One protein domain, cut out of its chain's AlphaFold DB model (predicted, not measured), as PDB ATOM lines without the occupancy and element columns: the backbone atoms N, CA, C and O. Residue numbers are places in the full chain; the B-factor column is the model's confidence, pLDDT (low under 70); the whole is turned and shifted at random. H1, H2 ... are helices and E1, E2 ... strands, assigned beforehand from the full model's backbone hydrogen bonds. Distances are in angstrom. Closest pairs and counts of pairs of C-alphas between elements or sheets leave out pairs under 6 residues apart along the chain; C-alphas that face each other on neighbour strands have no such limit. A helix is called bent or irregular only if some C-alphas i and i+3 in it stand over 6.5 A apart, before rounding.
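What this domain is: This is residues 179 to 322 of the 330 residues of the protein "ATP-cone domain-containing protein" of Lentisphaerae bacterium GWF2_50_93 (UniProt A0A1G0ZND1). One long helix, H4, runs along a small four-stranded sheet and covers one face of it, with H6 beside it over the edge strand E4; no helix covers the opposite face. Short helices H1 and H2 cross H4 near the E1 edge, and H3 and H5 sit together at one end of the sheet. The printed part has 144 residues, with six named helices and four named strands in the order H1 H2 E1 E2 H3 H4 E3 H5 H6 E4. The sheet, E1 E2 E3 E4 across, is mixed, and the class is mixed, helices and strands. The whole is compact, with a radius of gyration of the C-alphas of 16.2 A, and elongated, spanning 54 by 28 by 21 A.

Where its parts are: H1, residues 182 to 187, begins at C-alpha 182 (16.706, 18.648, -54.038). H2 is residues 191 to 198, and E1 is residues 202 to 204. E2, residues 214 to 219, is 16.3 A long and is followed directly by H3, residues 220 to 226. H4, residues 235 to 266, is 45.2 A long and ends at C-alpha 266 (18.735, 25.135, -71.837); it is irregular, with C-alphas 237 and 240 7.2 A apart, and has a kink of 39 degrees near residue 242. E3, residues 278 to 283, is 16.1 A long. H5, residues 285 to 292, precedes H6, residues 301 to 314, 20.0 A long. E4, residues 319 to 321, ends at C-alpha 321 (8.676, 34.523, -45.182).

How they stand to each other: E1 and E2 form an antiparallel hairpin, with N 203 and O 217 2.9 A apart. E2 and E3 are parallel, with N 216 and O 279 at 2.8 A. E3 and E4 are parallel, with N 280 and O 320 at 2.9 A. E2, H3 H4, E3 and E3, H5 H6, E4 are strand-helix-strand units, parallel neighbour strands joined through helices, with right-handed crossovers. H4 and H6 make two layers with the sheet, on the same face, at heights of 8.7 A and 8.1 A. H4, the hub, touches H6 at a steep tilt of 52 degrees, closest at the C-alphas of Ala 246 and Met 314, 6.0 A. Its residues 245 to 251 touch H2, about perpendicular at 84 degrees, with C-alphas Thr 193 and Gly 248 closest at 4.9 A. Its residues 252 to 259 touch H1, closest at C-alphas Ile 185 and Ala 256, 6.0 A. H3 touches H5, with C-alphas Ala 221 and Phe 288 closest at 5.1 A. Every O i to N i+4 pair is within hydrogen-bond range in H1, H2, H3, H5 and H6; in H4, 25 of 28 are.

The domain as a whole: The C-alphas farthest apart are those of Gly 268 and Asp 294, 53.9 A. The printed part has no cut, and the link from H4 to E3 is long, with 11 residues. Mean pLDDT of the printed part is 84.6; residue 210 and residues 268 to 274 are under 70.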
ATOM      1  N   CYS A 179      11.702  20.778 -62.623       77.69
ATOM      2  CA  CYS A 179      12.736  21.677 -63.136       77.69
ATOM      3  C   CYS A 179      14.050  21.503 -62.378       77.69
ATOM      4  O   CYS A 179      15.109  21.563 -62.989       77.69
ATOM      5  N   LEU A 180      13.962  21.322 -61.054       83.25
ATOM      6  CA  LEU A 180      15.099  21.108 -60.162       83.25
ATOM      7  C   LEU A 180      14.729  20.100 -59.086       83.25
ATOM      8  O   LEU A 180      13.633  20.164 -58.516       83.25
ATOM      9  N   ARG A 181      15.662  19.210 -58.770       85.56
ATOM     10  CA  ARG A 181      15.552  18.293 -57.639       85.56
ATOM     11  C   ARG A 181      16.406  18.754 -56.468       85.56
ATOM     12  O   ARG A 181      17.451  19.383 -56.639       85.56
ATOM     13  N   ASN A 182      15.980  18.381 -55.270       85.88
ATOM     14  CA  ASN A 182      16.706  18.648 -54.038       85.88
ATOM     15  C   ASN A 182      18.139  18.122 -54.080       85.88
ATOM     16  O   ASN A 182      19.042  18.806 -53.614       85.88
ATOM     17  N   GLU A 183      18.377  16.952 -54.673       86.81
ATOM     18  CA  GLU A 183      19.725  16.385 -54.759       86.81
ATOM     19  C   GLU A 183      20.667  17.285 -55.571       86.81
ATOM     20  O   GLU A 183      21.829  17.459 -55.204       86.81
ATOM     21  N   GLU A 184      20.164  17.908 -56.639       87.50
ATOM     22  CA  GLU A 184      20.931  18.821 -57.493       87.50
ATOM     23  C   GLU A 184      21.277  20.109 -56.740       87.50
ATOM     24  O   GLU A 184      22.432  20.541 -56.741       87.50
ATOM     25  N   ILE A 185      20.299  20.667 -56.020       87.94
ATOM     26  CA  ILE A 185      20.493  21.845 -55.172       87.94
ATOM     27  C   ILE A 185      21.508  21.517 -54.070       87.94
ATOM     28  O   ILE A 185      22.525  22.194 -53.953       87.94
ATOM     29  N   PHE A 186      21.288  20.442 -53.311       89.50
ATOM     30  CA  PHE A 186      22.088  20.081 -52.137       89.50
ATOM     31  C   PHE A 186      23.514  19.655 -52.480       89.50
ATOM     32  O   PHE A 186      24.433  19.907 -51.699       89.50
ATOM     33  N   SER A 187      23.725  19.045 -53.648       88.75
ATOM     34  CA  SER A 187      25.070  18.704 -54.126       88.75
ATOM     35  C   SER A 187      25.941  19.935 -54.393       88.75
ATOM     36  O   SER A 187      27.164  19.853 -54.279       88.75
ATOM     37  N   SER A 188      25.311  21.079 -54.677       89.94
ATOM     38  CA  SER A 188      25.967  22.341 -55.027       89.94
ATOM     39  C   SER A 188      26.194  23.272 -53.825       89.94
ATOM     40  O   SER A 188      26.748  24.353 -53.997       89.94
ATOM     41  N   LEU A 189      25.783  22.869 -52.618       92.50
ATOM     42  CA  LEU A 189      25.914  23.669 -51.395       92.50
ATOM     43  C   LEU A 189      27.285  23.507 -50.721       92.50
ATOM     44  O   LEU A 189      27.958  22.474 -50.834       92.50
ATOM     45  N   SER A 190      27.661  24.494 -49.917       93.75
ATOM     46  CA  SER A 190      28.783  24.446 -48.983       93.75
ATOM     47  C   SER A 190      28.643  23.308 -47.963       93.75
ATOM     48  O   SER A 190      27.580  22.702 -47.782       93.75
ATOM     49  N   LEU A 191      29.750  22.968 -47.297       91.94
ATOM     50  CA  LEU A 191      29.759  21.923 -46.272       91.94
ATOM     51  C   LEU A 191      28.867  22.299 -45.078       91.94
ATOM     52  O   LEU A 191      28.158  21.442 -44.553       91.94
ATOM     53  N   ASP A 192      28.888  23.566 -44.670       90.81
ATOM     54  CA  ASP A 192      28.157  24.038 -43.493       90.81
ATOM     55  C   ASP A 192      26.648  24.062 -43.744       90.81
ATOM     56  O   ASP A 192      25.881  23.532 -42.940       90.81
ATOM     57  N   THR A 193      26.207  24.519 -44.916       92.94
ATOM     58  CA  THR A 193      24.782  24.467 -45.276       92.94
ATOM     59  C   THR A 193      24.297  23.030 -45.458       92.94
ATOM     60  O   THR A 193      23.198  22.687 -45.020       92.94
ATOM     61  N   ARG A 194      25.131  22.126 -45.995       92.88
ATOM     62  CA  ARG A 194      24.803  20.689 -46.033       92.88
ATOM     63  C   ARG A 194      24.628  20.080 -44.646       92.88
ATOM     64  O   ARG A 194      23.778  19.207 -44.498       92.88
ATOM     65  N   ARG A 195      25.390  20.528 -43.643       93.25
ATOM     66  CA  ARG A 195      25.216  20.093 -42.245       93.25
ATOM     67  C   ARG A 195      23.888  20.565 -41.662       93.25
ATOM     68  O   ARG A 195      23.248  19.794 -40.957       93.25
ATOM     69  N   LEU A 196      23.453  21.784 -41.980       92.19
ATOM     70  CA  LEU A 196      22.135  22.281 -41.566       92.19
ATOM     71  C   LEU A 196      21.005  21.458 -42.199       92.19
ATOM     72  O   LEU A 196      20.051  21.089 -41.515       92.19
ATOM     73  N   VAL A 197      21.134  21.114 -43.483       92.44
ATOM     74  CA  VAL A 197      20.157  20.268 -44.185       92.44
ATOM     75  C   VAL A 197      20.145  18.844 -43.624       92.44
ATOM     76  O   VAL A 197      19.080  18.309 -43.323       92.44
ATOM     77  N   SER A 198      21.312  18.226 -43.420       91.31
ATOM     78  CA  SER A 198      21.397  16.858 -42.890       91.31
ATOM     79  C   SER A 198      20.950  16.749 -41.431       91.31
ATOM     80  O   SER A 198      20.416  15.715 -41.036       91.31
ATOM     81  N   ALA A 199      21.111  17.815 -40.646       89.75
ATOM     82  CA  ALA A 199      20.586  17.918 -39.288       89.75
ATOM     83  C   ALA A 199      19.071  18.200 -39.237       89.75
ATOM     84  O   ALA A 199      18.510  18.291 -38.147       89.75
ATOM     85  N   GLY A 200      18.400  18.356 -40.385       90.25
ATOM     86  CA  GLY A 200      16.971  18.663 -40.455       90.25
ATOM     87  C   GLY A 200      16.621  20.079 -39.991       90.25
ATOM     88  O   GLY A 200      15.460  20.354 -39.695       90.25
ATOM     89  N   VAL A 201      17.612  20.975 -39.913       92.44
ATOM     90  CA  VAL A 201      17.410  22.387 -39.564       92.44
ATOM     91  C   VAL A 201      16.718  23.108 -40.713       92.44
ATOM     92  O   VAL A 201      15.756  23.835 -40.484       92.44
ATOM     93  N   ILE A 202      17.182  22.875 -41.945       93.81
ATOM     94  CA  ILE A 202      16.604  23.447 -43.163       93.81
ATOM     95  C   ILE A 202      16.163  22.315 -44.088       93.81
ATOM     96  O   ILE A 202      16.943  21.413 -44.386       93.81
ATOM     97  N   SER A 203      14.935  22.383 -44.586       92.06
ATOM     98  CA  SER A 203      14.441  21.517 -45.657       92.06
ATOM     99  C   SER A 203      14.043  22.355 -46.870       92.06
ATOM    100  O   SER A 203      13.736  23.542 -46.755       92.06
ATOM    101  N   ALA A 204      14.067  21.744 -48.052       89.75
ATOM    102  CA  ALA A 204      13.630  22.367 -49.295       89.75
ATOM    103  C   ALA A 204      12.773  21.383 -50.099       89.75
ATOM    104  O   ALA A 204      12.928  20.168 -49.969       89.75
ATOM    105  N   SER A 205      11.858  21.898 -50.914       87.12
ATOM    106  CA  SER A 205      11.063  21.121 -51.863       87.12
ATOM    107  C   SER A 205      11.721  21.079 -53.241       87.12
ATOM    108  O   SER A 205      12.360  22.042 -53.656       87.12
ATOM    109  N   ASN A 206      11.430  20.035 -54.020       85.38
ATOM    110  CA  ASN A 206      11.727  20.046 -55.454       85.38
ATOM    111  C   ASN A 206      11.006  21.218 -56.148       85.38
ATOM    112  O   ASN A 206       9.924  21.634 -55.722       85.38
ATOM    113  N   VAL A 207      11.568  21.710 -57.253       81.50
ATOM    114  CA  VAL A 207      10.949  22.761 -58.069       81.50
ATOM    115  C   VAL A 207      10.191  22.112 -59.219       81.50
ATOM    116  O   VAL A 207      10.780  21.463 -60.083       81.50
ATOM    117  N   SER A 208       8.871  22.285 -59.232       76.00
ATOM    118  CA  SER A 208       7.988  21.764 -60.282       76.00
ATOM    119  C   SER A 208       8.073  22.583 -61.571       76.00
ATOM    120  O   SER A 208       8.332  23.785 -61.547       76.00
ATOM    121  N   ARG A 209       7.793  21.938 -62.704       71.56
ATOM    122  CA  ARG A 209       7.630  22.589 -64.009       71.56
ATOM    123  C   ARG A 209       6.308  23.331 -64.163       71.56
ATOM    124  O   ARG A 209       6.267  24.324 -64.881       71.56
ATOM    125  N   LEU A 210       5.247  22.865 -63.505       61.69
ATOM    126  CA  LEU A 210       3.918  23.484 -63.586       61.69
ATOM    127  C   LEU A 210       3.821  24.730 -62.700       61.69
ATOM    128  O   LEU A 210       3.251  25.735 -63.106       61.69
ATOM    129  N   PHE A 211       4.433  24.667 -61.515       73.69
ATOM    130  CA  PHE A 211       4.455  25.754 -60.537       73.69
ATOM    131  C   PHE A 211       5.888  25.956 -60.032       73.69
ATOM    132  O   PHE A 211       6.240  25.455 -58.957       73.69
ATOM    133  N   PRO A 212       6.744  26.633 -60.818       78.62
ATOM    134  CA  PRO A 212       8.140  26.830 -60.464       78.62
ATOM    135  C   PRO A 212       8.231  27.750 -59.250       78.62
ATOM    136  O   PRO A 212       8.120  28.964 -59.357       78.62
ATOM    137  N   SER A 213       8.399  27.147 -58.080       85.12
ATOM    138  CA  SER A 213       8.662  27.823 -56.815       85.12
ATOM    139  C   SER A 213       9.484  26.905 -55.922       85.12
ATOM    140  O   SER A 213       9.353  25.680 -55.995       85.12
ATOM    141  N   LEU A 214      10.329  27.496 -55.086       88.50
ATOM    142  CA  LEU A 214      11.069  26.781 -54.056       88.50
ATOM    143  C   LEU A 214      10.400  27.030 -52.708       88.50
ATOM    144  O   LEU A 214      10.299  28.173 -52.260       88.50
ATOM    145  N   LYS A 215       9.946  25.966 -52.049       90.19
ATOM    146  CA  LYS A 215       9.435  26.036 -50.680       90.19
ATOM    147  C   LYS A 215      10.510  25.494 -49.755       90.19
ATOM    148  O   LYS A 215      10.994  24.386 -49.961       90.19
ATOM    149  N   MET A 216      10.881  26.276 -48.757       91.75
ATOM    150  CA  MET A 216      11.845  25.894 -47.736       91.75
ATOM    151  C   MET A 216      11.201  25.971 -46.366       91.75
ATOM    152  O   MET A 216      10.319  26.801 -46.123       91.75
ATOM    153  N   GLU A 217      11.681  25.141 -45.457       92.62
ATOM    154  CA  GLU A 217      11.257  25.163 -44.067       92.62
ATOM    155  C   GLU A 217      12.477  25.272 -43.160       92.62
ATOM    156  O   GLU A 217      13.476  24.585 -43.362       92.62
ATOM    157  N   LEU A 218      12.380  26.135 -42.152       93.06
ATOM    158  CA  LEU A 218      13.339  26.234 -41.062       93.06
ATOM    159  C   LEU A 218      12.692  25.653 -39.805       93.06
ATOM    160  O   LEU A 218      11.722  26.205 -39.279       93.06
ATOM    161  N   ASN A 219      13.227  24.536 -39.324       91.19
ATOM    162  CA  ASN A 219      12.777  23.902 -38.095       91.19
ATOM    163  C   ASN A 219      13.517  24.521 -36.903       91.19
ATOM    164  O   ASN A 219      14.696  24.247 -36.677       91.19
ATOM    165  N   LEU A 220      12.815  25.354 -36.131       88.38
ATOM    166  CA  LEU A 220      13.413  26.087 -35.013       88.38
ATOM    167  C   LEU A 220      13.861  25.162 -33.877       88.38
ATOM    168  O   LEU A 220      14.902  25.395 -33.268       88.38
ATOM    169  N   ALA A 221      13.116  24.088 -33.611       85.81
ATOM    170  CA  ALA A 221      13.489  23.113 -32.591       85.81
ATOM    171  C   ALA A 221      14.752  22.330 -32.991       85.81
ATOM    172  O   ALA A 221      15.647  22.130 -32.167       85.81
ATOM    173  N   ALA A 222      14.861  21.934 -34.263       88.94
ATOM    174  CA  ALA A 222      16.062  21.290 -34.790       88.94
ATOM    175  C   ALA A 222      17.257  22.253 -34.808       88.94
ATOM    176  O   ALA A 222      18.358  21.853 -34.434       88.94
ATOM    177  N   ALA A 223      17.042  23.526 -35.168       89.38
ATOM    178  CA  ALA A 223      18.066  24.568 -35.088       89.38
ATOM    179  C   ALA A 223      18.603  24.692 -33.656       89.38
ATOM    180  O   ALA A 223      19.808  24.605 -33.432       89.38
ATOM    181  N   ALA A 224      17.710  24.805 -32.673       87.81
ATOM    182  CA  ALA A 224      18.090  24.921 -31.271       87.81
ATOM    183  C   ALA A 224      18.927  23.730 -30.786       87.81
ATOM    184  O   ALA A 224      19.924  23.919 -30.094       87.81
ATOM    185  N   GLY A 225      18.561  22.510 -31.194       86.31
ATOM    186  CA  GLY A 225      19.350  21.309 -30.923       86.31
ATOM    187  C   GLY A 225      20.715  21.318 -31.618       86.31
ATOM    188  O   GLY A 225      21.724  21.027 -30.982       86.31
ATOM    189  N   HIS A 226      20.766  21.696 -32.897       89.00
ATOM    190  CA  HIS A 226      21.998  21.743 -33.690       89.00
ATOM    191  C   HIS A 226      23.024  22.729 -33.121       89.00
ATOM    192  O   HIS A 226      24.203  22.402 -33.009       89.00
ATOM    193  N   PHE A 227      22.568  23.912 -32.707       89.06
ATOM    194  CA  PHE A 227      23.415  24.945 -32.111       89.06
ATOM    195  C   PHE A 227      23.586  24.798 -30.594       89.06
ATOM    196  O   PHE A 227      24.232  25.640 -29.977       89.06
ATOM    197  N   SER A 228      23.047  23.728 -29.991       88.25
ATOM    198  CA  SER A 228      23.117  23.470 -28.545       88.25
ATOM    199  C   SER A 228      22.646  24.661 -27.701       88.25
ATOM    200  O   SER A 228      23.276  25.023 -26.711       88.25
ATOM    201  N   LEU A 229      21.539  25.287 -28.112       86.81
ATOM    202  CA  LEU A 229      20.962  26.421 -27.398       86.81
ATOM    203  C   LEU A 229      20.459  25.982 -26.017       86.81
ATOM    204  O   LEU A 229      19.741  24.984 -25.887       86.81
ATOM    205  N   GLU A 230      20.828  26.737 -24.985       83.75
ATOM    206  CA  GLU A 230      20.349  26.511 -23.620       83.75
ATOM    207  C   GLU A 230      18.882  26.935 -23.474       83.75
ATOM    208  O   GLU A 230      18.360  27.714 -24.266       83.75
ATOM    209  N   ARG A 231      18.174  26.394 -22.478       83.81
ATOM    210  CA  ARG A 231      16.783  26.796 -22.209       83.81
ATOM    211  C   ARG A 231      16.733  28.200 -21.605       83.81
ATOM    212  O   ARG A 231      17.716  28.651 -21.026       83.81
ATOM    213  N   ASN A 232      15.563  28.834 -21.673       80.00
ATOM    214  CA  ASN A 232      15.321  30.219 -21.251       80.00
ATOM    215  C   ASN A 232      16.094  31.218 -22.120       80.00
ATOM    216  O   ASN A 232      16.834  32.075 -21.635       80.00
ATOM    217  N   LEU A 233      15.933  31.063 -23.432       82.50
ATOM    218  CA  LEU A 233      16.550  31.922 -24.423       82.50
ATOM    219  C   LEU A 233      15.949  33.318 -24.370       82.50
ATOM    220  O   LEU A 233      14.736  33.506 -24.331       82.50
ATOM    221  N   THR A 234      16.837  34.299 -24.447       79.12
ATOM    222  CA  THR A 234      16.473  35.657 -24.825       79.12
ATOM    223  C   THR A 234      16.595  35.799 -26.338       79.12
ATOM    224  O   THR A 234      17.375  35.096 -26.982       79.12
ATOM    225  N   GLU A 235      15.860  36.741 -26.918       72.19
ATOM    226  CA  GLU A 235      15.885  37.024 -28.359       72.19
ATOM    227  C   GLU A 235      17.306  37.259 -28.900       72.19
ATOM    228  O   GLU A 235      17.668  36.752 -29.962       72.19
ATOM    229  N   LEU A 236      18.156  37.945 -28.127       78.00
ATOM    230  CA  LEU A 236      19.550  38.209 -28.495       78.00
ATOM    231  C   LEU A 236      20.418  36.945 -28.533       78.00
ATOM    232  O   LEU A 236      21.347  36.870 -29.337       78.00
ATOM    233  N   ALA A 237      20.124  35.945 -27.697       82.50
ATOM    234  CA  ALA A 237      20.875  34.689 -27.664       82.50
ATOM    235  C   ALA A 237      20.649  33.838 -28.927       82.50
ATOM    236  O   ALA A 237      21.486  33.008 -29.278       82.50
ATOM    237  N   VAL A 238      19.540  34.067 -29.636       83.94
ATOM    238  CA  VAL A 238      19.161  33.330 -30.849       83.94
ATOM    239  C   VAL A 238      19.819  33.911 -32.112       83.94
ATOM    240  O   VAL A 238      19.972  33.205 -33.111       83.94
ATOM    241  N   LEU A 239      20.282  35.166 -32.071       82.81
ATOM    242  CA  LEU A 239      20.817  35.883 -33.236       82.81
ATOM    243  C   LEU A 239      21.949  35.151 -33.984       82.81
ATOM    244  O   LEU A 239      21.854  35.055 -35.209       82.81
ATOM    245  N   PRO A 240      22.989  34.594 -33.329       84.38
ATOM    246  CA  PRO A 240      24.067  33.908 -34.049       84.38
ATOM    247  C   PRO A 240      23.575  32.654 -34.788       84.38
ATOM    248  O   PRO A 240      23.990  32.384 -35.917       84.38
ATOM    249  N   CYS A 241      22.641  31.921 -34.172       88.31
ATOM    250  CA  CYS A 241      21.967  30.776 -34.784       88.31
ATOM    251  C   CYS A 241      21.170  31.224 -36.015       88.31
ATOM    252  O   CYS A 241      21.290  30.632 -37.087       88.31
ATOM    253  N   PHE A 242      20.397  32.303 -35.897       90.50
ATOM    254  CA  PHE A 242      19.626  32.842 -37.016       90.50
ATOM    255  C   PHE A 242      20.494  33.360 -38.145       90.50
ATOM    256  O   PHE A 242      20.139  33.148 -39.297       90.50
ATOM    257  N   GLN A 243      21.649  33.945 -37.843       90.94
ATOM    258  CA  GLN A 243      22.597  34.355 -38.867       90.94
ATOM    259  C   GLN A 243      23.102  33.147 -39.665       90.94
ATOM    260  O   GLN A 243      23.074  33.179 -40.892       90.94
ATOM    261  N   SER A 244      23.489  32.057 -38.995       91.50
ATOM    262  CA  SER A 244      23.903  30.822 -39.679       91.50
ATOM    263  C   SER A 244      22.768  30.190 -40.493       91.50
ATOM    264  O   SER A 244      22.976  29.796 -41.640       91.50
ATOM    265  N   CYS A 245      21.551  30.144 -39.945       92.81
ATOM    266  CA  CYS A 245      20.374  29.650 -40.661       92.81
ATOM    267  C   CYS A 245      20.031  30.520 -41.879       92.81
ATOM    268  O   CYS A 245      19.775  29.985 -42.956       92.81
ATOM    269  N   ALA A 246      20.056  31.846 -41.735       93.44
ATOM    270  CA  ALA A 246      19.795  32.791 -42.814       93.44
ATOM    271  C   ALA A 246      20.849  32.680 -43.917       93.44
ATOM    272  O   ALA A 246      20.485  32.617 -45.086       93.44
ATOM    273  N   SER A 247      22.136  32.565 -43.571       94.19
ATOM    274  CA  SER A 247      23.198  32.307 -44.551       94.19
ATOM    275  C   SER A 247      22.956  31.011 -45.326       94.19
ATOM    276  O   SER A 247      23.056  31.018 -46.550       94.19
ATOM    277  N   GLY A 248      22.564  29.928 -44.645       93.06
ATOM    278  CA  GLY A 248      22.228  28.666 -45.307       93.06
ATOM    279  C   GLY A 248      21.016  28.780 -46.235       93.06
ATOM    280  O   GLY A 248      21.043  28.301 -47.366       93.06
ATOM    281  N   VAL A 249      19.965  29.474 -45.794       94.44
ATOM    282  CA  VAL A 249      18.772  29.754 -46.605       94.44
ATOM    283  C   VAL A 249      19.110  30.604 -47.838       94.44
ATOM    284  O   VAL A 249      18.662  30.291 -48.943       94.44
ATOM    285  N   ASN A 250      19.912  31.656 -47.670       94.50
ATOM    286  CA  ASN A 250      20.348  32.533 -48.757       94.50
ATOM    287  C   ASN A 250      21.201  31.765 -49.775       94.50
ATOM    288  O   ASN A 250      20.996  31.905 -50.980       94.50
ATOM    289  N   GLU A 251      22.088  30.881 -49.311       94.12
ATOM    290  CA  GLU A 251      22.880  30.022 -50.190       94.12
ATOM    291  C   GLU A 251      21.988  29.080 -51.010       94.12
ATOM    292  O   GLU A 251      22.104  29.043 -52.235       94.12
ATOM    293  N   ILE A 252      21.051  28.371 -50.367       93.19
ATOM    294  CA  ILE A 252      20.097  27.485 -51.057       93.19
ATOM    295  C   ILE A 252      19.301  28.265 -52.105       93.19
ATOM    296  O   ILE A 252      19.151  27.809 -53.240       93.19
ATOM    297  N   SER A 253      18.825  29.455 -51.740       91.88
ATOM    298  CA  SER A 253      18.096  30.363 -52.622       91.88
ATOM    299  C   SER A 253      18.917  30.766 -53.852       91.88
ATOM    300  O   SER A 253      18.447  30.642 -54.989       91.88
ATOM    301  N   SER A 254      20.162  31.193 -53.641       91.56
ATOM    302  CA  SER A 254      21.080  31.617 -54.698       91.56
ATOM    303  C   SER A 254      21.416  30.469 -55.654       91.56
ATOM    304  O   SER A 254      21.276  30.605 -56.874       91.56
ATOM    305  N   VAL A 255      21.754  29.297 -55.110       92.12
ATOM    306  CA  VAL A 255      22.046  28.088 -55.892       92.12
ATOM    307  C   VAL A 255      20.824  27.651 -56.700       92.12
ATOM    308  O   VAL A 255      20.940  27.407 -57.902       92.12
ATOM    309  N   ALA A 256      19.641  27.602 -56.085       90.19
ATOM    310  CA  ALA A 256      18.415  27.209 -56.772       90.19
ATOM    311  C   ALA A 256      18.055  28.175 -57.910       90.19
ATOM    312  O   ALA A 256      17.701  27.730 -59.001       90.19
ATOM    313  N   ARG A 257      18.201  29.492 -57.706       89.69
ATOM    314  CA  ARG A 257      18.014  30.494 -58.771       89.69
ATOM    315  C   ARG A 257      19.010  30.293 -59.911       89.69
ATOM    316  O   ARG A 257      18.603  30.315 -61.071       89.69
ATOM    317  N   GLY A 258      20.284  30.048 -59.602       88.06
ATOM    318  CA  GLY A 258      21.318  29.780 -60.606       88.06
ATOM    319  C   GLY A 258      21.023  28.532 -61.442       88.06
ATOM    320  O   GLY A 258      21.060  28.577 -62.672       88.06
ATOM    321  N   LEU A 259      20.657  27.425 -60.791       88.38
ATOM    322  CA  LEU A 259      20.288  26.186 -61.478       88.38
ATOM    323  C   LEU A 259      19.003  26.350 -62.303       88.38
ATOM    324  O   LEU A 259      18.924  25.855 -63.427       88.38
ATOM    325  N   TYR A 260      18.020  27.091 -61.792       87.12
ATOM    326  CA  TYR A 260      16.770  27.356 -62.501       87.12
ATOM    327  C   TYR A 260      16.994  28.204 -63.758       87.12
ATOM    328  O   TYR A 260      16.448  27.900 -64.818       87.12
ATOM    329  N   LEU A 261      17.856  29.223 -63.683       85.69
ATOM    330  CA  LEU A 261      18.266  30.011 -64.847       85.69
ATOM    331  C   LEU A 261      18.969  29.142 -65.896       85.69
ATOM    332  O   LEU A 261      18.674  29.256 -67.085       85.69
ATOM    333  N   ASN A 262      19.850  28.229 -65.475       84.81
ATOM    334  CA  ASN A 262      20.489  27.274 -66.385       84.81
ATOM    335  C   ASN A 262      19.457  26.367 -67.071       84.81
ATOM    336  O   ASN A 262      19.541  26.151 -68.282       84.81
ATOM    337  N   TYR A 263      18.455  25.893 -66.327       83.44
ATOM    338  CA  TYR A 263      17.341  25.117 -66.868       83.44
ATOM    339  C   TYR A 263      16.511  25.915 -67.890       83.44
ATOM    340  O   TYR A 263      16.196  25.400 -68.965       83.44
ATOM    341  N   LEU A 264      16.180  27.178 -67.605       80.50
ATOM    342  CA  LEU A 264      15.442  28.047 -68.533       80.50
ATOM    343  C   LEU A 264      16.232  28.312 -69.821       80.50
ATOM    344  O   LEU A 264      15.688  28.174 -70.920       80.50
ATOM    345  N   ASN A 265      17.528  28.609 -69.692       80.19
ATOM    346  CA  ASN A 265      18.429  28.836 -70.820       80.19
ATOM    347  C   ASN A 265      18.551  27.592 -71.712       80.19
ATOM    348  O   ASN A 265      18.483  27.701 -72.938       80.19
ATOM    349  N   ALA A 266      18.676  26.404 -71.112       78.75
ATOM    350  CA  ALA A 266      18.735  25.135 -71.837       78.75
ATOM    351  C   ALA A 266      17.440  24.830 -72.614       78.75
ATOM    352  O   ALA A 266      17.487  24.181 -73.659       78.75
ATOM    353  N   ASN A 267      16.298  25.336 -72.140       72.44
ATOM    354  CA  ASN A 267      14.983  25.153 -72.756       72.44
ATOM    355  C   ASN A 267      14.538  26.335 -73.641       72.44
ATOM    356  O   ASN A 267      13.380  26.397 -74.052       72.44
ATOM    357  N   GLY A 268      15.447  27.260 -73.972       65.94
ATOM    358  CA  GLY A 268      15.202  28.342 -74.932       65.94
ATOM    359  C   GLY A 268      14.400  29.531 -74.391       65.94
ATOM    360  O   GLY A 268      14.077  30.439 -75.159       65.94
ATOM    361  N   ALA A 269      14.106  29.571 -73.089       63.75
ATOM    362  CA  ALA A 269      13.465  30.714 -72.453       63.75
ATOM    363  C   ALA A 269      14.510  31.812 -72.196       63.75
ATOM    364  O   ALA A 269      15.292  31.743 -71.254       63.75
ATOM    365  N   ARG A 270      14.533  32.839 -73.052       54.38
ATOM    366  CA  ARG A 270      15.358  34.042 -72.866       54.38
ATOM    367  C   ARG A 270      14.561  35.094 -72.108       54.38
ATOM    368  O   ARG A 270      13.994  35.995 -72.717       54.38
ATOM    369  N   SER A 271      14.493  34.973 -70.792       52.75
ATOM    370  CA  SER A 271      14.051  36.090 -69.964       52.75
ATOM    371  C   SER A 271      14.932  36.188 -68.732       52.75
ATOM    372  O   SER A 271      14.981  35.273 -67.916       52.75
ATOM    373  N   THR A 272      15.634  37.310 -68.621       53.91
ATOM    374  CA  THR A 272      16.395  37.720 -67.435       53.91
ATOM    375  C   THR A 272      15.490  38.143 -66.273       53.91
ATOM    376  O   THR A 272      15.997  38.356 -65.178       53.91
ATOM    377  N   ASP A 273      14.170  38.227 -66.492       52.56
ATOM    378  CA  ASP A 273      13.190  38.712 -65.507       52.56
ATOM    379  C   ASP A 273      12.454  37.602 -64.742       52.56
ATOM    380  O   ASP A 273      11.771  37.885 -63.757       52.56
ATOM    381  N   VAL A 274      12.571  36.329 -65.142       62.78
ATOM    382  CA  VAL A 274      11.879  35.236 -64.435       62.78
ATOM    383  C   VAL A 274      12.719  34.786 -63.242       62.78
ATOM    384  O   VAL A 274      13.531  33.866 -63.334       62.78
ATOM    385  N   GLN A 275      12.517  35.442 -62.101       76.88
ATOM    386  CA  GLN A 275      13.078  34.992 -60.832       76.88
ATOM    387  C   GLN A 275      12.253  33.838 -60.261       76.88
ATOM    388  O   GLN A 275      11.027  33.905 -60.216       76.88
ATOM    389  N   LEU A 276      12.934  32.783 -59.805       83.88
ATOM    390  CA  LEU A 276      12.302  31.697 -59.059       83.88
ATOM    391  C   LEU A 276      11.720  32.272 -57.751       83.88
ATOM    392  O   LEU A 276      12.502  32.788 -56.947       83.88
ATOM    393  N   PRO A 277      10.396  32.191 -57.516       87.00
ATOM    394  CA  PRO A 277       9.788  32.559 -56.244       87.00
ATOM    395  C   PRO A 277      10.244  31.601 -55.146       87.00
ATOM    396  O   PRO A 277      10.237  30.380 -55.337       87.00
ATOM    397  N   ILE A 278      10.621  32.152 -53.994       89.06
ATOM    398  CA  ILE A 278      11.151  31.381 -52.871       89.06
ATOM    399  C   ILE A 278      10.359  31.724 -51.622       89.06
ATOM    400  O   ILE A 278      10.252  32.888 -51.241       89.06
ATOM    401  N   PHE A 279       9.829  30.694 -50.972       87.62
ATOM    402  CA  PHE A 279       9.042  30.821 -49.757       87.62
ATOM    403  C   PHE A 279       9.755  30.125 -48.610       87.62
ATOM    404  O   PHE A 279      10.124  28.960 -48.741       87.62
ATOM    405  N   LEU A 280       9.898  30.812 -47.481       90.44
ATOM    406  CA  LEU A 280      10.407  30.231 -46.244       90.44
ATOM    407  C   LEU A 280       9.268  30.099 -45.235       90.44
ATOM    408  O   LEU A 280       8.523  31.050 -44.996       90.44
ATOM    409  N   ARG A 281       9.141  28.929 -44.618       89.69
ATOM    410  CA  ARG A 281       8.225  28.676 -43.505       89.69
ATOM    411  C   ARG A 281       9.017  28.384 -42.236       89.69
ATOM    412  O   ARG A 281       9.970  27.615 -42.270       89.69
ATOM    413  N   LEU A 282       8.589  28.952 -41.114       88.75
ATOM    414  CA  LEU A 282       9.065  28.542 -39.794       88.75
ATOM    415  C   LEU A 282       8.209  27.371 -39.300       88.75
ATOM    416  O   LEU A 282       6.983  27.473 -39.269       88.75
ATOM    417  N   ASN A 283       8.849  26.262 -38.938       86.38
ATOM    418  CA  ASN A 283       8.197  25.066 -38.407       86.38
ATOM    419  C   ASN A 283       8.551  24.858 -36.930       86.38
ATOM    420  O   ASN A 283       9.550  25.382 -36.435       86.38
ATOM    421  N   GLU A 284       7.714  24.080 -36.236       83.00
ATOM    422  CA  GLU A 284       7.884  23.731 -34.815       83.00
ATOM    423  C   GLU A 284       7.924  24.944 -33.866       83.00
ATOM    424  O   GLU A 284       8.530  24.906 -32.800       83.00
ATOM    425  N   ILE A 285       7.247  26.034 -34.235       82.75
ATOM    426  CA  ILE A 285       7.230  27.288 -33.466       82.75
ATOM    427  C   ILE A 285       6.674  27.101 -32.052       82.75
ATOM    428  O   ILE A 285       7.270  27.590 -31.098       82.75
ATOM    429  N   ALA A 286       5.550  26.394 -31.912       80.31
ATOM    430  CA  ALA A 286       4.929  26.159 -30.609       80.31
ATOM    431  C   ALA A 286       5.815  25.277 -29.713       80.31
ATOM    432  O   ALA A 286       5.976  25.545 -28.525       80.31
ATOM    433  N   ALA A 287       6.448  24.252 -30.295       81.44
ATOM    434  CA  ALA A 287       7.378  23.391 -29.573       81.44
ATOM    435  C   ALA A 287       8.657  24.141 -29.171       81.44
ATOM    436  O   ALA A 287       9.189  23.919 -28.084       81.44
ATOM    437  N   PHE A 288       9.147  25.037 -30.031       86.19
ATOM    438  CA  PHE A 288      10.283  25.900 -29.733       86.19
ATOM    439  C   PHE A 288       9.952  26.889 -28.609       86.19
ATOM    440  O   PHE A 288      10.730  27.007 -27.664       86.19
ATOM    441  N   SER A 289       8.795  27.557 -28.664       86.12
ATOM    442  CA  SER A 289       8.415  28.550 -27.656       86.12
ATOM    443  C   SER A 289       8.261  27.931 -26.269       86.12
ATOM    444  O   SER A 289       8.814  28.450 -25.302       86.12
ATOM    445  N   GLU A 290       7.601  26.777 -26.174       84.62
ATOM    446  CA  GLU A 290       7.394  26.106 -24.891       84.62
ATOM    447  C   GLU A 290       8.705  25.560 -24.310       84.62
ATOM    448  O   GLU A 290       8.937  25.644 -23.109       84.62
ATOM    449  N   ARG A 291       9.597  25.016 -25.150       85.56
ATOM    450  CA  ARG A 291      10.841  24.386 -24.672       85.56
ATOM    451  C   ARG A 291      11.978  25.359 -24.399       85.56
ATOM    452  O   ARG A 291      12.811  25.061 -23.543       85.56
ATOM    453  N   TYR A 292      12.058  26.448 -25.158       84.88
ATOM    454  CA  TYR A 292      13.223  27.331 -25.148       84.88
ATOM    455  C   TYR A 292      12.910  28.751 -24.685       84.88
ATOM    456  O   TYR A 292      13.793  29.359 -24.092       84.88
ATOM    457  N   LEU A 293      11.691  29.260 -24.891       84.12
ATOM    458  CA  LEU A 293      11.284  30.599 -24.437       84.12
ATOM    459  C   LEU A 293      10.500  30.576 -23.112       84.12
ATOM    460  O   LEU A 293      10.129  31.636 -22.621       84.12
ATOM    461  N   ASP A 294      10.233  29.386 -22.556       84.00
ATOM    462  CA  ASP A 294       9.393  29.169 -21.361       84.00
ATOM    463  C   ASP A 294       8.013  29.851 -21.466       84.00
ATOM    464  O   ASP A 294       7.427  30.326 -20.495       84.00
ATOM    465  N   ALA A 295       7.488  29.926 -22.695       83.12
ATOM    466  CA  ALA A 295       6.255  30.628 -23.008       83.12
ATOM    467  C   ALA A 295       5.331  29.734 -23.841       83.12
ATOM    468  O   ALA A 295       5.712  29.176 -24.877       83.12
ATOM    469  N   ARG A 296       4.084  29.597 -23.382       83.06
ATOM    470  CA  ARG A 296       3.071  28.800 -24.078       83.06
ATOM    471  C   ARG A 296       2.525  29.557 -25.279       83.06
ATOM    472  O   ARG A 296       2.345  30.771 -25.248       83.06
ATOM    473  N   TRP A 297       2.210  28.815 -26.331       75.31
ATOM    474  CA  TRP A 297       1.426  29.347 -27.438       75.31
ATOM    475  C   TRP A 297      -0.046  29.488 -27.002       75.31
ATOM    476  O   TRP A 297      -0.554  28.555 -26.374       75.31
ATOM    477  N   PRO A 298      -0.764  30.583 -27.327       78.56
ATOM    478  CA  PRO A 298      -0.393  31.690 -28.215       78.56
ATOM    479  C   PRO A 298       0.272  32.900 -27.531       78.56
ATOM    480  O   PRO A 298       0.602  33.860 -28.223       78.56
ATOM    481  N   ASP A 299       0.496  32.884 -26.217       79.81
ATOM    482  CA  ASP A 299       1.043  34.034 -25.472       79.81
ATOM    483  C   ASP A 299       2.449  34.439 -25.955       79.81
ATOM    484  O   ASP A 299       2.808  35.616 -25.971       79.81
ATOM    485  N   SER A 300       3.229  33.473 -26.447       78.44
ATOM    486  CA  SER A 300       4.558  33.684 -27.031       78.44
ATOM    487  C   SER A 300       4.556  34.263 -28.455       78.44
ATOM    488  O   SER A 300       5.626  34.469 -29.029       78.44
ATOM    489  N   HIS A 301       3.390  34.508 -29.065       81.56
ATOM    490  CA  HIS A 301       3.277  34.915 -30.472       81.56
ATOM    491  C   HIS A 301       4.006  36.232 -30.775       81.56
ATOM    492  O   HIS A 301       4.598  36.363 -31.843       81.56
ATOM    493  N   ALA A 302       3.986  37.206 -29.857       81.25
ATOM    494  CA  ALA A 302       4.680  38.484 -30.044       81.25
ATOM    495  C   ALA A 302       6.205  38.298 -30.140       81.25
ATOM    496  O   ALA A 302       6.806  38.707 -31.129       81.25
ATOM    497  N   CYS A 303       6.798  37.577 -29.186       79.38
ATOM    498  CA  CYS A 303       8.234  37.285 -29.158       79.38
ATOM    499  C   CYS A 303       8.681  36.472 -30.388       79.38
ATOM    500  O   CYS A 303       9.656  36.806 -31.056       79.38
ATOM    501  N   VAL A 304       7.920  35.442 -30.776       82.12
ATOM    502  CA  VAL A 304       8.234  34.661 -31.986       82.12
ATOM    503  C   VAL A 304       8.104  35.515 -33.252       82.12
ATOM    504  O   VAL A 304       8.914  35.369 -34.165       82.12
ATOM    505  N   ASN A 305       7.123  36.418 -33.329       83.62
ATOM    506  CA  ASN A 305       7.005  37.361 -34.442       83.62
ATOM    507  C   ASN A 305       8.222  38.289 -34.538       83.62
ATOM    508  O   ASN A 305       8.708  38.527 -35.642       83.62
ATOM    509  N   GLU A 306       8.718  38.802 -33.413       83.38
ATOM    510  CA  GLU A 306       9.919  39.641 -33.377       83.38
ATOM    511  C   GLU A 306      11.143  38.851 -33.842       83.38
ATOM    512  O   GLU A 306      11.877  39.297 -34.724       83.38
ATOM    513  N   MET A 307      11.292  37.611 -33.378       83.19
ATOM    514  CA  MET A 307      12.312  36.694 -33.879       83.19
ATOM    515  C   MET A 307      12.197  36.421 -35.384       83.19
ATOM    516  O   MET A 307      13.195  36.443 -36.106       83.19
ATOM    517  N   ALA A 308      10.986  36.182 -35.881       85.31
ATOM    518  CA  ALA A 308      10.726  35.971 -37.300       85.31
ATOM    519  C   ALA A 308      11.067  37.221 -38.128       85.31
ATOM    520  O   ALA A 308      11.629  37.095 -39.214       85.31
ATOM    521  N   ALA A 309      10.791  38.417 -37.600       85.56
ATOM    522  CA  ALA A 309      11.170  39.684 -38.216       85.56
ATOM    523  C   ALA A 309      12.695  39.884 -38.233       85.56
ATOM    524  O   ALA A 309      13.238  40.316 -39.249       85.56
ATOM    525  N   MET A 310      13.399  39.510 -37.157       86.81
ATOM    526  CA  MET A 310      14.866  39.524 -37.120       86.81
ATOM    527  C   MET A 310      15.457  38.595 -38.181       86.81
ATOM    528  O   MET A 310      16.330  39.015 -38.937       86.81
ATOM    529  N   LEU A 311      14.951  37.361 -38.284       88.75
ATOM    530  CA  LEU A 311      15.368  36.428 -39.326       88.75
ATOM    531  C   LEU A 311      15.072  36.994 -40.719       88.75
ATOM    532  O   LEU A 311      15.946  36.960 -41.577       88.75
ATOM    533  N   ALA A 312      13.877  37.550 -40.937       87.56
ATOM    534  CA  ALA A 312      13.497  38.155 -42.211       87.56
ATOM    535  C   ALA A 312      14.450  39.285 -42.626       87.56
ATOM    536  O   ALA A 312      14.803  39.376 -43.797       87.56
ATOM    537  N   GLY A 313      14.922  40.096 -41.673       87.19
ATOM    538  CA  GLY A 313      15.922  41.139 -41.920       87.19
ATOM    539  C   GLY A 313      17.304  40.615 -42.336       87.19
ATOM    540  O   GLY A 313      18.092  41.374 -42.893       87.19
ATOM    541  N   MET A 314      17.604  39.334 -42.093       90.75
ATOM    542  CA  MET A 314      18.856  38.674 -42.494       90.75
ATOM    543  C   MET A 314      18.749  37.933 -43.839       90.75
ATOM    544  O   MET A 314      19.759  37.445 -44.357       90.75
ATOM    545  N   LEU A 315      17.543  37.805 -44.401       91.12
ATOM    546  CA  LEU A 315      17.314  37.118 -45.670       91.12
ATOM    547  C   LEU A 315      17.588  38.045 -46.858       91.12
ATOM    548  O   LEU A 315      17.289  39.237 -46.832       91.12
ATOM    549  N   GLU A 316      18.141  37.481 -47.927       85.81
ATOM    550  CA  GLU A 316      18.353  38.206 -49.178       85.81
ATOM    551  C   GLU A 316      17.030  38.529 -49.892       85.81
ATOM    552  O   GLU A 316      16.013  37.840 -49.752       85.81
ATOM    553  N   ASN A 317      17.059  39.579 -50.718       73.25
ATOM    554  CA  ASN A 317      15.887  40.069 -51.438       73.25
ATOM    555  C   ASN A 317      15.183  38.962 -52.256       73.25
ATOM    556  O   ASN A 317      15.795  38.161 -52.978       73.25
ATOM    557  N   GLY A 318      13.850  38.953 -52.167       73.31
ATOM    558  CA  GLY A 318      12.978  38.041 -52.910       73.31
ATOM    559  C   GLY A 318      12.741  36.675 -52.255       73.31
ATOM    560  O   GLY A 318      12.216  35.786 -52.923       73.31
ATOM    561  N   ILE A 319      13.125  36.491 -50.987       84.75
ATOM    562  CA  ILE A 319      12.660  35.370 -50.155       84.75
ATOM    563  C   ILE A 319      11.447  35.846 -49.353       84.75
ATOM    564  O   ILE A 319      11.538  36.776 -48.555       84.75
ATOM    565  N   THR A 320      10.295  35.213 -49.558       83.88
ATOM    566  CA  THR A 320       9.066  35.544 -48.832       83.88
ATOM    567  C   THR A 320       8.924  34.643 -47.613       83.88
ATOM    568  O   THR A 320       8.709  33.437 -47.739       83.88
ATOM    569  N   LEU A 321       9.010  35.226 -46.418       81.31
ATOM    570  CA  LEU A 321       8.676  34.523 -45.182       81.31
ATOM    571  C   LEU A 321       7.150  34.381 -45.079       81.31
ATOM    572  O   LEU A 321       6.429  35.378 -45.118       81.31
ATOM    573  N   ARG A 322       6.641  33.151 -44.961       76.88
ATOM    574  CA  ARG A 322       5.211  32.915 -44.727       76.88
ATOM    575  C   ARG A 322       4.826  33.391 -43.331       76.88
ATOM    576  O   ARG A 322       5.555  33.144 -42.370       76.88
TER     577      ARG A 322